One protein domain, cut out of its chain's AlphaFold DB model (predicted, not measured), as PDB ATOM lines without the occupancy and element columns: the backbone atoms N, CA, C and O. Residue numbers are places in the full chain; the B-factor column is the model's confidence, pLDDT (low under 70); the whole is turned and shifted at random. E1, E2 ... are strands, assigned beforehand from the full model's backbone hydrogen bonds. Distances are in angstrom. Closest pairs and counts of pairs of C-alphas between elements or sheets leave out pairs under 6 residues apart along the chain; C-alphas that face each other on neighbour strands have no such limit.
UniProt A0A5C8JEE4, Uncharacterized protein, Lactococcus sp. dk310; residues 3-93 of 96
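AT A GLANCE: This is residues 3 to 93 of the 96 residues of an uncharacterized protein of Lactococcus sp. dk310 (UniProt A0A5C8JEE4). The domain is a small, nearly closed barrel of strands: E8 is beside E1, E1 beside E5, E5 beside E4, E4 beside E3, E3 beside E7 and E7 beside E6, and the beginning of E6 comes round near E8, though the two are not paired. The hairpin of E6 and E7 reaches away to Lys 66 at one end of the longest axis, with the short E2 along the beginning of E7. The printed part has 91 residues with eight named strands, E1 to E8 in order, and no named helix: all strand, in one branched, mixed sheet. It is compact, with a radius of gyration of the C-alphas of 11.9 A and spans of 37 by 27 by 23 A.

IN THESE COORDINATES: Find C-alpha 3 at (330.769, 190.921, 210.970); from there E1 runs over residues 3 to 8, 16.4 A. E2 is residues 13 to 15, and E3 is residues 21 to 25, 13.3 A. Next look for E4, residues 30 to 37, 17.0 A, which bends by 83 degrees at residue 33, and E5, residues 42 to 47, 16.6 A. E6, residues 57 to 63, 17.9 A, begins at C-alpha 57 (340.795, 183.772, 219.412). E7, residues 68 to 76, 21.7 A, bends by 73 degrees at residue 72. E8, residues 85 to 92, 21.5 A, ends at C-alpha 92 (326.139, 188.685, 207.324).

HOW THE PARTS SIT: Begin at E1, which has E5 on one side and E8 on the other, both antiparallel; look for N 4 and O 45, 2.8 A apart, and N 88 and O 5, 2.8 A, within hydrogen-bond range. E3, E4 and E5 form a meander, each strand the antiparallel neighbour of the one before, with N 31 and O 23 at 2.8 A and N 36 and O 44 at 2.8 A. E7 has three neighbours: E2 and E3, both parallel, on one side, and E6, antiparallel, on the other. There you will find N 15 and O 69 at 3.0 A, N 74 and O 22 at 2.8 A, and N 58 and O 75 at 2.8 A. The edge strands are E2, E6 and E8; the closest C-alphas of E6 and E8, those of Val 57 and Lys 86, are 4.9 A apart. E1 and E7 are apart.

THE WHOLE: The two C-alphas farthest apart, those of Lys 66 and Ile 93, are 38.2 A apart. The sheet is strongly twisted. The printed part has no cut and no long link; E5 to E6 and E7 to E8 are short links, and the others are tight. The mean pLDDT of the printed part is 94.9; look at residue 18 for the one printed residue under 70.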
ATOM      1  N   LYS A   3     330.438 190.318 209.682       97.38
ATOM      2  CA  LYS A   3     330.769 190.921 210.970       97.38
ATOM      3  C   LYS A   3     330.810 189.842 212.035       97.38
ATOM      4  O   LYS A   3     329.927 188.989 212.118       97.38
ATOM      5  N   TYR A   4     331.831 189.909 212.870       98.38
ATOM      6  CA  TYR A   4     332.029 188.995 213.979       98.38
ATOM      7  C   TYR A   4     332.193 189.768 215.272       98.38
ATOM      8  O   TYR A   4     332.745 190.868 215.289       98.38
ATOM      9  N   LYS A   5     331.782 189.130 216.365       98.38
ATOM     10  CA  LYS A   5     332.088 189.563 217.724       98.38
ATOM     11  C   LYS A   5     332.793 188.436 218.450       98.38
ATOM     12  O   LYS A   5     332.341 187.289 218.398       98.38
ATOM     13  N   ALA A   6     333.885 188.753 219.130       98.44
ATOM     14  CA  ALA A   6     334.651 187.784 219.898       98.44
ATOM     15  C   ALA A   6     334.989 188.320 221.286       98.44
ATOM     16  O   ALA A   6     335.279 189.505 221.456       98.44
ATOM     17  N   THR A   7     334.975 187.420 222.261       98.19
ATOM     18  CA  THR A   7     335.451 187.676 223.622       98.19
ATOM     19  C   THR A   7     336.930 187.308 223.734       98.19
ATOM     20  O   THR A   7     337.382 186.366 223.080       98.19
ATOM     21  N   LEU A   8     337.700 188.036 224.550       97.12
ATOM     22  CA  LEU A   8     339.160 187.900 224.684       97.12
ATOM     23  C   LEU A   8     339.576 187.026 225.886       97.12
ATOM     24  O   LEU A   8     340.762 186.753 226.097       97.12
ATOM     25  N   GLY A   9     338.600 186.524 226.648       94.31
ATOM     26  CA  GLY A   9     338.784 185.525 227.700       94.31
ATOM     27  C   GLY A   9     338.861 186.077 229.124       94.31
ATOM     28  O   GLY A   9     339.097 185.305 230.053       94.31
ATOM     29  N   GLY A  10     338.681 187.382 229.318       92.06
ATOM     30  CA  GLY A  10     338.451 188.032 230.611       92.06
ATOM     31  C   GLY A  10     339.665 188.119 231.537       92.06
ATOM     32  O   GLY A  10     339.538 188.539 232.687       92.06
ATOM     33  N   LYS A  11     340.857 187.712 231.082       90.56
ATOM     34  CA  LYS A  11     342.074 187.745 231.913       90.56
ATOM     35  C   LYS A  11     342.594 189.163 232.148       90.56
ATOM     36  O   LYS A  11     343.109 189.456 233.229       90.56
ATOM     37  N   TRP A  12     342.527 190.000 231.120       92.25
ATOM     38  CA  TRP A  12     343.121 191.332 231.099       92.25
ATOM     39  C   TRP A  12     342.038 192.389 230.925       92.25
ATOM     40  O   TRP A  12     341.027 192.136 230.285       92.25
ATOM     41  N   TRP A  13     342.286 193.587 231.447       94.38
ATOM     42  CA  TRP A  13     341.614 194.792 230.982       94.38
ATOM     43  C   TRP A  13     342.342 195.251 229.720       94.38
ATOM     44  O   TRP A  13     343.417 195.858 229.801       94.38
ATOM     45  N   THR A  14     341.788 194.932 228.551       95.62
ATOM     46  CA  THR A  14     342.395 195.340 227.284       95.62
ATOM     47  C   THR A  14     342.023 196.766 226.914       95.62
ATOM     48  O   THR A  14     340.900 197.207 227.147       95.62
ATOM     49  N   TYR A  15     342.963 197.486 226.316       95.12
ATOM     50  CA  TYR A  15     342.728 198.805 225.737       95.12
ATOM     51  C   TYR A  15     343.623 199.012 224.511       95.12
ATOM     52  O   TYR A  15     344.616 198.306 224.332       95.12
ATOM     53  N   THR A  16     343.273 199.983 223.671       93.06
ATOM     54  CA  THR A  16     344.080 200.438 222.529       93.06
ATOM     55  C   THR A  16     344.129 201.968 222.529       93.06
ATOM     56  O   THR A  16     343.184 202.611 222.983       93.06
ATOM     57  N   ASP A  17     345.207 202.551 222.002       87.25
ATOM     58  CA  ASP A  17     345.391 204.008 221.888       87.25
ATOM     59  C   ASP A  17     344.789 204.578 220.582       87.25
ATOM     60  O   ASP A  17     345.206 205.629 220.104       87.25
ATOM     61  N   ASN A  18     343.805 203.882 219.997       68.81
ATOM     62  CA  ASN A  18     343.270 204.091 218.640       68.81
ATOM     63  C   ASN A  18     344.250 203.758 217.498       68.81
ATOM     64  O   ASN A  18     344.058 204.204 216.369       68.81
ATOM     65  N   GLU A  19     345.279 202.954 217.772       70.62
ATOM     66  CA  GLU A  19     346.078 202.312 216.723       70.62
ATOM     67  C   GLU A  19     345.278 201.156 216.097       70.62
ATOM     68  O   GLU A  19     344.420 200.556 216.759       70.62
ATOM     69  N   SER A  20     345.524 200.861 214.815       84.44
ATOM     70  CA  SER A  20     344.869 199.746 214.125       84.44
ATOM     71  C   SER A  20     345.148 198.436 214.857       84.44
ATOM     72  O   SER A  20     346.304 198.110 215.125       84.44
ATOM     73  N   ILE A  21     344.091 197.687 215.166       95.75
ATOM     74  CA  ILE A  21     344.212 196.321 215.668       95.75
ATOM     75  C   ILE A  21     344.237 195.399 214.449       95.75
ATOM     76  O   ILE A  21     343.292 195.396 213.660       95.75
ATOM     77  N   ASP A  22     345.302 194.624 214.286       97.00
ATOM     78  CA  ASP A  22     345.399 193.669 213.182       97.00
ATOM     79  C   ASP A  22     344.533 192.434 213.460       97.00
ATOM     80  O   ASP A  22     344.514 191.916 214.579       97.00
ATOM     81  N   LEU A  23     343.886 191.893 212.425       97.50
ATOM     82  CA  LEU A  23     343.430 190.504 212.446       97.50
ATOM     83  C   LEU A  23     344.539 189.612 211.884       97.50
ATOM     84  O   LEU A  23     345.089 189.912 210.826       97.50
ATOM     85  N   ARG A  24     344.857 188.503 212.553       97.56
ATOM     86  CA  ARG A  24     345.905 187.562 212.115       97.56
ATOM     87  C   ARG A  24     345.467 186.112 212.207       97.56
ATOM     88  O   ARG A  24     344.599 185.765 213.005       97.56
ATOM     89  N   GLN A  25     346.138 185.239 211.465       96.12
ATOM     90  CA  GLN A  25     346.046 183.793 211.667       96.12
ATOM     91  C   GLN A  25     347.260 183.300 212.458       96.12
ATOM     92  O   GLN A  25     348.389 183.520 212.030       96.12
ATOM     93  N   ASP A  26     347.033 182.661 213.607       95.00
ATOM     94  CA  ASP A  26     348.075 182.112 214.489       95.00
ATOM     95  C   ASP A  26     349.229 183.091 214.832       95.00
ATOM     96  O   ASP A  26     350.388 182.697 214.914       95.00
ATOM     97  N   HIS A  27     348.923 184.380 215.036       95.19
ATOM     98  CA  HIS A  27     349.882 185.481 215.254       95.19
ATOM     99  C   HIS A  27     350.862 185.731 214.089       95.19
ATOM    100  O   HIS A  27     351.848 186.458 214.232       95.19
ATOM    101  N   LEU A  28     350.588 185.145 212.921       92.88
ATOM    102  CA  LEU A  28     351.381 185.292 211.706       92.88
ATOM    103  C   LEU A  28     350.812 186.423 210.833       92.88
ATOM    104  O   LEU A  28     350.538 187.512 211.329       92.88
ATOM    105  N   GLY A  29     350.693 186.198 209.523       91.06
ATOM    106  CA  GLY A  29     350.325 187.222 208.548       91.06
ATOM    107  C   GLY A  29     349.047 187.991 208.898       91.06
ATOM    108  O   GLY A  29     348.082 187.424 209.415       91.06
ATOM    109  N   VAL A  30     349.062 189.287 208.577       96.12
ATOM    110  CA  VAL A  30     347.905 190.181 208.701       96.12
ATOM    111  C   VAL A  30     346.862 189.805 207.654       96.12
ATOM    112  O   VAL A  30     347.173 189.648 206.472       96.12
ATOM    113  N   LEU A  31     345.626 189.653 208.108       96.38
ATOM    114  CA  LEU A  31     344.464 189.323 207.302       96.38
ATOM    115  C   LEU A  31     343.673 190.593 206.969       96.38
ATOM    116  O   LEU A  31     343.665 191.537 207.760       96.38
ATOM    117  N   PRO A  32     342.971 190.622 205.824       95.06
ATOM    118  CA  PRO A  32     342.142 191.759 205.447       95.06
ATOM    119  C   PRO A  32     340.916 191.846 206.363       95.06
ATOM    120  O   PRO A  32     339.936 191.113 206.190       95.06
ATOM    121  N   ALA A  33     340.979 192.731 207.354       96.00
ATOM    122  CA  ALA A  33     339.878 192.999 208.263       96.00
ATOM    123  C   ALA A  33     339.967 194.398 208.876       96.00
ATOM    124  O   ALA A  33     341.054 194.951 209.037       96.00
ATOM    125  N   THR A  34     338.818 194.918 209.298       95.19
ATOM    126  CA  THR A  34     338.745 196.063 210.212       95.19
ATOM    127  C   THR A  34     338.415 195.531 211.594       95.19
ATOM    128  O   THR A  34     337.359 194.926 211.762       95.19
ATOM    129  N   VAL A  35     339.289 195.745 212.579       96.69
ATOM    130  CA  VAL A  35     339.076 195.293 213.961       96.69
ATOM    131  C   VAL A  35     338.895 196.494 214.877       96.69
ATOM    132  O   VAL A  35     339.644 197.471 214.809       96.69
ATOM    133  N   LYS A  36     337.917 196.406 215.776       95.50
ATOM    134  CA  LYS A  36     337.626 197.421 216.779       95.50
ATOM    135  C   LYS A  36     337.459 196.781 218.147       95.50
ATOM    136  O   LYS A  36     336.718 195.817 218.311       95.50
ATOM    137  N   LEU A  37     338.102 197.372 219.147       95.69
ATOM    138  CA  LEU A  37     337.834 197.063 220.544       95.69
ATOM    139  C   LEU A  37     336.557 197.792 220.986       95.69
ATOM    140  O   LEU A  37     336.468 199.014 220.857       95.69
ATOM    141  N   ILE A  38     335.568 197.044 221.473       95.38
ATOM    142  CA  ILE A  38     334.275 197.590 221.915       95.38
ATOM    143  C   ILE A  38     334.272 197.831 223.425       95.38
ATOM    144  O   ILE A  38     333.774 198.856 223.884       95.38
ATOM    145  N   ASP A  39     334.877 196.921 224.187       95.38
ATOM    146  CA  ASP A  39     335.098 197.051 225.625       95.38
ATOM    147  C   ASP A  39     336.388 196.319 226.033       95.38
ATOM    148  O   ASP A  39     337.173 195.903 225.186       95.38
ATOM    149  N   SER A  40     336.649 196.180 227.332       95.75
ATOM    150  CA  SER A  40     337.900 195.606 227.829       95.75
ATOM    151  C   SER A  40     338.072 194.097 227.607       95.75
ATOM    152  O   SER A  40     339.103 193.571 228.017       95.75
ATOM    153  N   ASP A  41     337.073 193.401 227.062       97.06
ATOM    154  CA  ASP A  41     337.130 191.966 226.753       97.06
ATOM    155  C   ASP A  41     336.445 191.598 225.426       97.06
ATOM    156  O   ASP A  41     336.355 190.421 225.092       97.06
ATOM    157  N   THR A  42     335.967 192.573 224.653       97.62
ATOM    158  CA  THR A  42     335.177 192.318 223.446       97.62
ATOM    159  C   THR A  42     335.712 193.091 222.256       97.62
ATOM    160  O   THR A  42     335.883 194.312 222.306       97.62
ATOM    161  N   VAL A  43     335.897 192.380 221.146       97.25
ATOM    162  CA  VAL A  43     336.226 192.955 219.841       97.25
ATOM    163  C   VAL A  43     335.119 192.678 218.838       97.25
ATOM    164  O   VAL A  43     334.484 191.622 218.863       97.25
ATOM    165  N   GLU A  44     334.938 193.618 217.923       97.38
ATOM    166  CA  GLU A  44     334.222 193.411 216.672       97.38
ATOM    167  C   GLU A  44     335.219 193.437 215.521       97.38
ATOM    168  O   GLU A  44     336.162 194.233 215.529       97.38
ATOM    169  N   PHE A  45     335.013 192.582 214.526       96.56
ATOM    170  CA  PHE A  45     335.782 192.666 213.294       96.56
ATOM    171  C   PHE A  45     334.959 192.330 212.060       96.56
ATOM    172  O   PHE A  45     334.086 191.462 212.084       96.56
ATOM    173  N   GLU A  46     335.271 193.029 210.977       96.50
ATOM    174  CA  GLU A  46     334.643 192.872 209.669       96.50
ATOM    175  C   GLU A  46     335.665 192.335 208.675       96.50
ATOM    176  O   GLU A  46     336.777 192.853 208.582       96.50
ATOM    177  N   THR A  47     335.305 191.280 207.950       95.81
ATOM    178  CA  THR A  47     336.183 190.633 206.968       95.81
ATOM    179  C   THR A  47     335.366 189.861 205.930       95.81
ATOM    180  O   THR A  47     334.201 189.521 206.150       95.81
ATOM    181  N   GLU A  48     335.967 189.588 204.774       95.19
ATOM    182  CA  GLU A  48     335.406 188.679 203.765       95.19
ATOM    183  C   GLU A  48     335.656 187.201 204.102       95.19
ATOM    184  O   GLU A  48     335.035 186.321 203.510       95.19
ATOM    185  N   LEU A  49     336.549 186.921 205.057       95.25
ATOM    186  CA  LEU A  49     336.867 185.564 205.488       95.25
ATOM    187  C   LEU A  49     335.721 184.954 206.309       95.25
ATOM    188  O   LEU A  49     335.079 185.623 207.126       95.25
ATOM    189  N   ASP A  50     335.487 183.658 206.104       95.19
ATOM    190  CA  ASP A  50     334.430 182.923 206.792       95.19
ATOM    191  C   ASP A  50     334.961 182.206 208.039       95.19
ATOM    192  O   ASP A  50     335.820 181.326 207.951       95.19
ATOM    193  N   TYR A  51     334.425 182.567 209.204       96.69
ATOM    194  CA  TYR A  51     334.733 181.944 210.490       96.69
ATOM    195  C   TYR A  51     333.479 181.386 211.157       96.69
ATOM    196  O   TYR A  51     332.342 181.734 210.810       96.69
ATOM    197  N   GLN A  52     333.684 180.507 212.137       96.94
ATOM    198  CA  GLN A  52     332.605 179.844 212.865       96.94
ATOM    199  C   GLN A  52     332.438 180.401 214.281       96.94
ATOM    200  O   GLN A  52     333.410 180.741 214.958       96.94
ATOM    201  N   ILE A  53     331.193 180.431 214.765       97.94
ATOM    202  CA  ILE A  53     330.919 180.661 216.188       97.94
ATOM    203  C   ILE A  53     331.614 179.563 217.002       97.94
ATOM    204  O   ILE A  53     331.570 178.386 216.651       97.94
ATOM    205  N   GLY A  54     332.267 179.957 218.093       97.75
ATOM    206  CA  GLY A  54     333.064 179.077 218.941       97.75
ATOM    207  C   GLY A  54     334.519 178.923 218.500       97.75
ATOM    208  O   GLY A  54     335.313 178.367 219.260       97.75
ATOM    209  N   GLN A  55     334.897 179.443 217.328       97.88
ATOM    210  CA  GLN A  55     336.289 179.452 216.897       97.88
ATOM    211  C   GLN A  55     337.126 180.320 217.840       97.88
ATOM    212  O   GLN A  55     336.723 181.417 218.232       97.88
ATOM    213  N   LYS A  56     338.274 179.781 218.246       98.38
ATOM    214  CA  LYS A  56     339.128 180.364 219.276       98.38
ATOM    215  C   LYS A  56     339.844 181.604 218.760       98.38
ATOM    216  O   LYS A  56     340.287 181.645 217.608       98.38
ATOM    217  N   VAL A  57     339.999 182.572 219.658       97.81
ATOM    218  CA  VAL A  57     340.795 183.772 219.412       97.81
ATOM    219  C   VAL A  57     341.847 183.960 220.497       97.81
ATOM    220  O   VAL A  57     341.651 183.580 221.651       97.81
ATOM    221  N   SER A  58     342.965 184.564 220.134       97.12
ATOM    222  CA  SER A  58     344.009 185.026 221.043       97.12
ATOM    223  C   SER A  58     344.302 186.502 220.790       97.12
ATOM    224  O   SER A  58     343.866 187.079 219.795       97.12
ATOM    225  N   ILE A  59     345.037 187.127 221.709       96.25
ATOM    226  CA  ILE A  59     345.444 188.531 221.601       96.25
ATOM    227  C   ILE A  59     346.960 188.647 221.609       96.25
ATOM    228  O   ILE A  59     347.636 187.927 222.348       96.25
ATOM    229  N   GLY A  60     347.477 189.573 220.810       95.12
ATOM    230  CA  GLY A  60     348.874 189.999 220.829       95.12
ATOM    231  C   GLY A  60     348.986 191.478 221.204       95.12
ATOM    232  O   GLY A  60     348.047 192.263 221.041       95.12
ATOM    233  N   GLY A  61     350.129 191.849 221.774       94.06
ATOM    234  CA  GLY A  61     350.361 193.164 222.367       94.06
ATOM    235  C   GLY A  61     351.274 193.066 223.585       94.06
ATOM    236  O   GLY A  61     352.107 192.160 223.666       94.06
ATOM    237  N   TYR A  62     351.121 193.979 224.544       94.38
ATOM    238  CA  TYR A  62     351.980 194.014 225.728       94.38
ATOM    239  C   TYR A  62     351.254 194.471 227.003       94.38
ATOM    240  O   TYR A  62     350.366 195.325 226.957       94.38
ATOM    241  N   PRO A  63     351.632 193.927 228.175       94.69
ATOM    242  CA  PRO A  63     351.108 194.385 229.453       94.69
ATOM    243  C   PRO A  63     351.646 195.779 229.792       94.69
ATOM    244  O   PRO A  63     352.830 196.059 229.614       94.69
ATOM    245  N   THR A  64     350.796 196.641 230.345       93.94
ATOM    246  CA  THR A  64     351.174 198.000 230.791       93.94
ATOM    247  C   THR A  64     350.925 198.235 232.278       93.94
ATOM    248  O   THR A  64     351.189 199.307 232.816       93.94
ATOM    249  N   GLY A  65     350.451 197.209 232.984       88.50
ATOM    250  CA  GLY A  65     350.253 197.219 234.426       88.50
ATOM    251  C   GLY A  65     349.875 195.834 234.941       88.50
ATOM    252  O   GLY A  65     349.922 194.851 234.207       88.50
ATOM    253  N   LYS A  66     349.453 195.743 236.209       85.94
ATOM    254  CA  LYS A  66     349.118 194.451 236.843       85.94
ATOM    255  C   LYS A  66     348.012 193.677 236.115       85.94
ATOM    256  O   LYS A  66     348.037 192.452 236.121       85.94
ATOM    257  N   ARG A  67     347.035 194.386 235.540       90.94
ATOM    258  CA  ARG A  67     345.913 193.806 234.778       90.94
ATOM    259  C   ARG A  67     345.616 194.523 233.460       90.94
ATOM    260  O   ARG A  67     344.694 194.111 232.773       90.94
ATOM    261  N   ASN A  68     346.391 195.541 233.096       95.38
ATOM    262  CA  ASN A  68     346.178 196.291 231.860       95.38
ATOM    263  C   ASN A  68     347.017 195.691 230.738       95.38
ATOM    264  O   ASN A  68     348.199 195.400 230.941       95.38
ATOM    265  N   PHE A  69     346.414 195.539 229.564       95.75
ATOM    266  CA  PHE A  69     347.072 195.005 228.379       95.75
ATOM    267  C   PHE A  69     346.747 195.884 227.175       95.75
ATOM    268  O   PHE A  69     345.576 196.050 226.830       95.75
ATOM    269  N   LYS A  70     347.774 196.444 226.535       95.62
ATOM    270  CA  LYS A  70     347.601 197.166 225.278       95.62
ATOM    271  C   LYS A  70     347.529 196.147 224.146       95.62
ATOM    272  O   LYS A  70     348.511 195.450 223.886       95.62
ATOM    273  N   ILE A  71     346.361 196.043 223.517       95.75
ATOM    274  CA  ILE A  71     346.125 195.139 222.389       95.75
ATOM    275  C   ILE A  71     346.623 195.779 221.093       95.75
ATOM    276  O   ILE A  71     346.407 196.965 220.856       95.75
ATOM    277  N   MET A  72     347.286 194.980 220.263       95.69
ATOM    278  CA  MET A  72     347.726 195.368 218.918       95.69
ATOM    279  C   MET A  72     347.158 194.446 217.839       95.69
ATOM    280  O   MET A  72     347.082 194.823 216.677       95.69
ATOM    281  N   GLU A  73     346.745 193.239 218.218       96.25
ATOM    282  CA  GLU A  73     346.197 192.259 217.290       96.25
ATOM    283  C   GLU A  73     345.217 191.313 217.985       96.25
ATOM    284  O   GLU A  73     345.342 191.004 219.178       96.25
ATOM    285  N   VAL A  74     344.277 190.811 217.192       97.19
ATOM    286  CA  VAL A  74     343.435 189.654 217.487       97.19
ATOM    287  C   VAL A  74     343.831 188.565 216.506       97.19
ATOM    288  O   VAL A  74     343.941 188.814 215.304       97.19
ATOM    289  N   SER A  75     344.031 187.347 216.994       97.81
ATOM    290  CA  SER A  75     344.377 186.230 216.134       97.81
ATOM    291  C   SER A  75     343.371 185.099 216.215       97.81
ATOM    292  O   SER A  75     343.001 184.656 217.297       97.81
ATOM    293  N   ILE A  76     342.951 184.614 215.051       97.50
ATOM    294  CA  ILE A  76     342.209 183.366 214.915       97.50
ATOM    295  C   ILE A  76     343.204 182.212 215.017       97.50
ATOM    296  O   ILE A  76     344.201 182.197 214.293       97.50
ATOM    297  N   THR A  77     342.945 181.252 215.906       96.50
ATOM    298  CA  THR A  77     343.919 180.196 216.198       96.50
ATOM    299  C   THR A  77     343.292 178.864 216.597       96.50
ATOM    300  O   THR A  77     342.178 178.812 217.108       96.50
ATOM    301  N   ASN A  78     344.034 177.771 216.404       93.94
ATOM    302  CA  ASN A  78     343.708 176.450 216.960       93.94
ATOM    303  C   ASN A  78     344.484 176.123 218.248       93.94
ATOM    304  O   ASN A  78     344.253 175.076 218.865       93.94
ATOM    305  N   HIS A  79     345.392 177.003 218.678       94.38
ATOM    306  CA  HIS A  79     346.169 176.817 219.898       94.38
ATOM    307  C   HIS A  79     345.295 176.896 221.167       94.38
ATOM    308  O   HIS A  79     344.155 177.373 221.136       94.38
ATOM    309  N   PRO A  80     345.783 176.389 222.315       95.00
ATOM    310  CA  PRO A  80     345.112 176.588 223.594       95.00
ATOM    311  C   PRO A  80     344.965 178.080 223.924       95.00
ATOM    312  O   PRO A  80     345.938 178.828 223.902       95.00
ATOM    313  N   VAL A  81     343.746 178.490 224.268       96.06
ATOM    314  CA  VAL A  81     343.388 179.850 224.700       96.06
ATOM    315  C   VAL A  81     342.506 179.760 225.947       96.06
ATOM    316  O   VAL A  81     342.132 178.660 226.361       96.06
ATOM    317  N   TYR A  82     342.170 180.897 226.560       95.00
ATOM    318  CA  TYR A  82     341.183 180.909 227.644       95.00
ATOM    319  C   TYR A  82     339.840 180.373 227.144       95.00
ATOM    320  O   TYR A  82     339.457 180.615 226.006       95.00
ATOM    321  N   GLU A  83     339.108 179.664 227.999       92.75
ATOM    322  CA  GLU A  83     337.860 178.972 227.635       92.75
ATOM    323  C   GLU A  83     336.816 179.886 226.960       92.75
ATOM    324  O   GLU A  83     336.073 179.465 226.067       92.75
ATOM    325  N   ASN A  84     336.804 181.159 227.356       95.31
ATOM    326  CA  ASN A  84     335.906 182.176 226.821       95.31
ATOM    327  C   ASN A  84     336.533 183.025 225.708       95.31
ATOM    328  O   ASN A  84     335.880 183.943 225.239       95.31
ATOM    329  N   ALA A  85     337.760 182.756 225.266       98.00
ATOM    330  CA  ALA A  85     338.390 183.507 224.186       98.00
ATOM    331  C   ALA A  85     337.975 182.933 222.818       98.00
ATOM    332  O   ALA A  85     338.625 182.031 222.282       98.00
ATOM    333  N   LYS A  86     336.836 183.390 222.284       98.50
ATOM    334  CA  LYS A  86     336.226 182.833 221.067       98.50
ATOM    335  C   LYS A  86     335.259 183.793 220.382       98.50
ATOM    336  O   LYS A  86     334.756 184.729 220.997       98.50
ATOM    337  N   ILE A  87     334.949 183.503 219.122       98.56
ATOM    338  CA  ILE A  87     333.854 184.138 218.382       98.56
ATOM    339  C   ILE A  87     332.519 183.730 219.016       98.56
ATOM    340  O   ILE A  87     332.261 182.539 219.209       98.56
ATOM    341  N   ILE A  88     331.673 184.710 219.328       98.44
ATOM    342  CA  ILE A  88     330.377 184.518 219.997       98.44
ATOM    343  C   ILE A  88     329.183 184.925 219.131       98.44
ATOM    344  O   ILE A  88     328.098 184.381 219.313       98.44
ATOM    345  N   GLU A  89     329.378 185.829 218.171       98.19
ATOM    346  CA  GLU A  89     328.336 186.275 217.243       98.19
ATOM    347  C   GLU A  89     328.918 186.362 215.824       98.19
ATOM    348  O   GLU A  89     330.104 186.661 215.638       98.19
ATOM    349  N   LYS A  90     328.073 186.074 214.832       97.62
ATOM    350  CA  LYS A  90     328.363 186.156 213.398       97.62
ATOM    351  C   LYS A  90     327.140 186.727 212.695       97.62
ATOM    352  O   LYS A  90     326.041 186.202 212.867       97.62
ATOM    353  N   GLU A  91     327.350 187.749 211.882       96.75
ATOM    354  CA  GLU A  91     326.312 188.435 211.120       96.75
ATOM    355  C   GLU A  91     326.782 188.648 209.679       96.75
ATOM    356  O   GLU A  91     327.911 189.078 209.432       96.75
ATOM    357  N   GLN A  92     325.912 188.341 208.721       94.38
ATOM    358  CA  GLN A  92     326.139 188.685 207.324       94.38
ATOM    359  C   GLN A  92     325.744 190.146 207.109       94.38
ATOM    360  O   GLN A  92     324.590 190.513 207.308       94.38
ATOM    361  N   ILE A  93     326.703 190.966 206.683       89.94
ATOM    362  CA  ILE A  93     326.440 192.324 206.218       89.94
ATOM    363  C   ILE A  93     326.139 192.236 204.721       89.94
ATOM    364  O   ILE A  93     327.050 192.049 203.899       89.94
TER     365      ILE A  93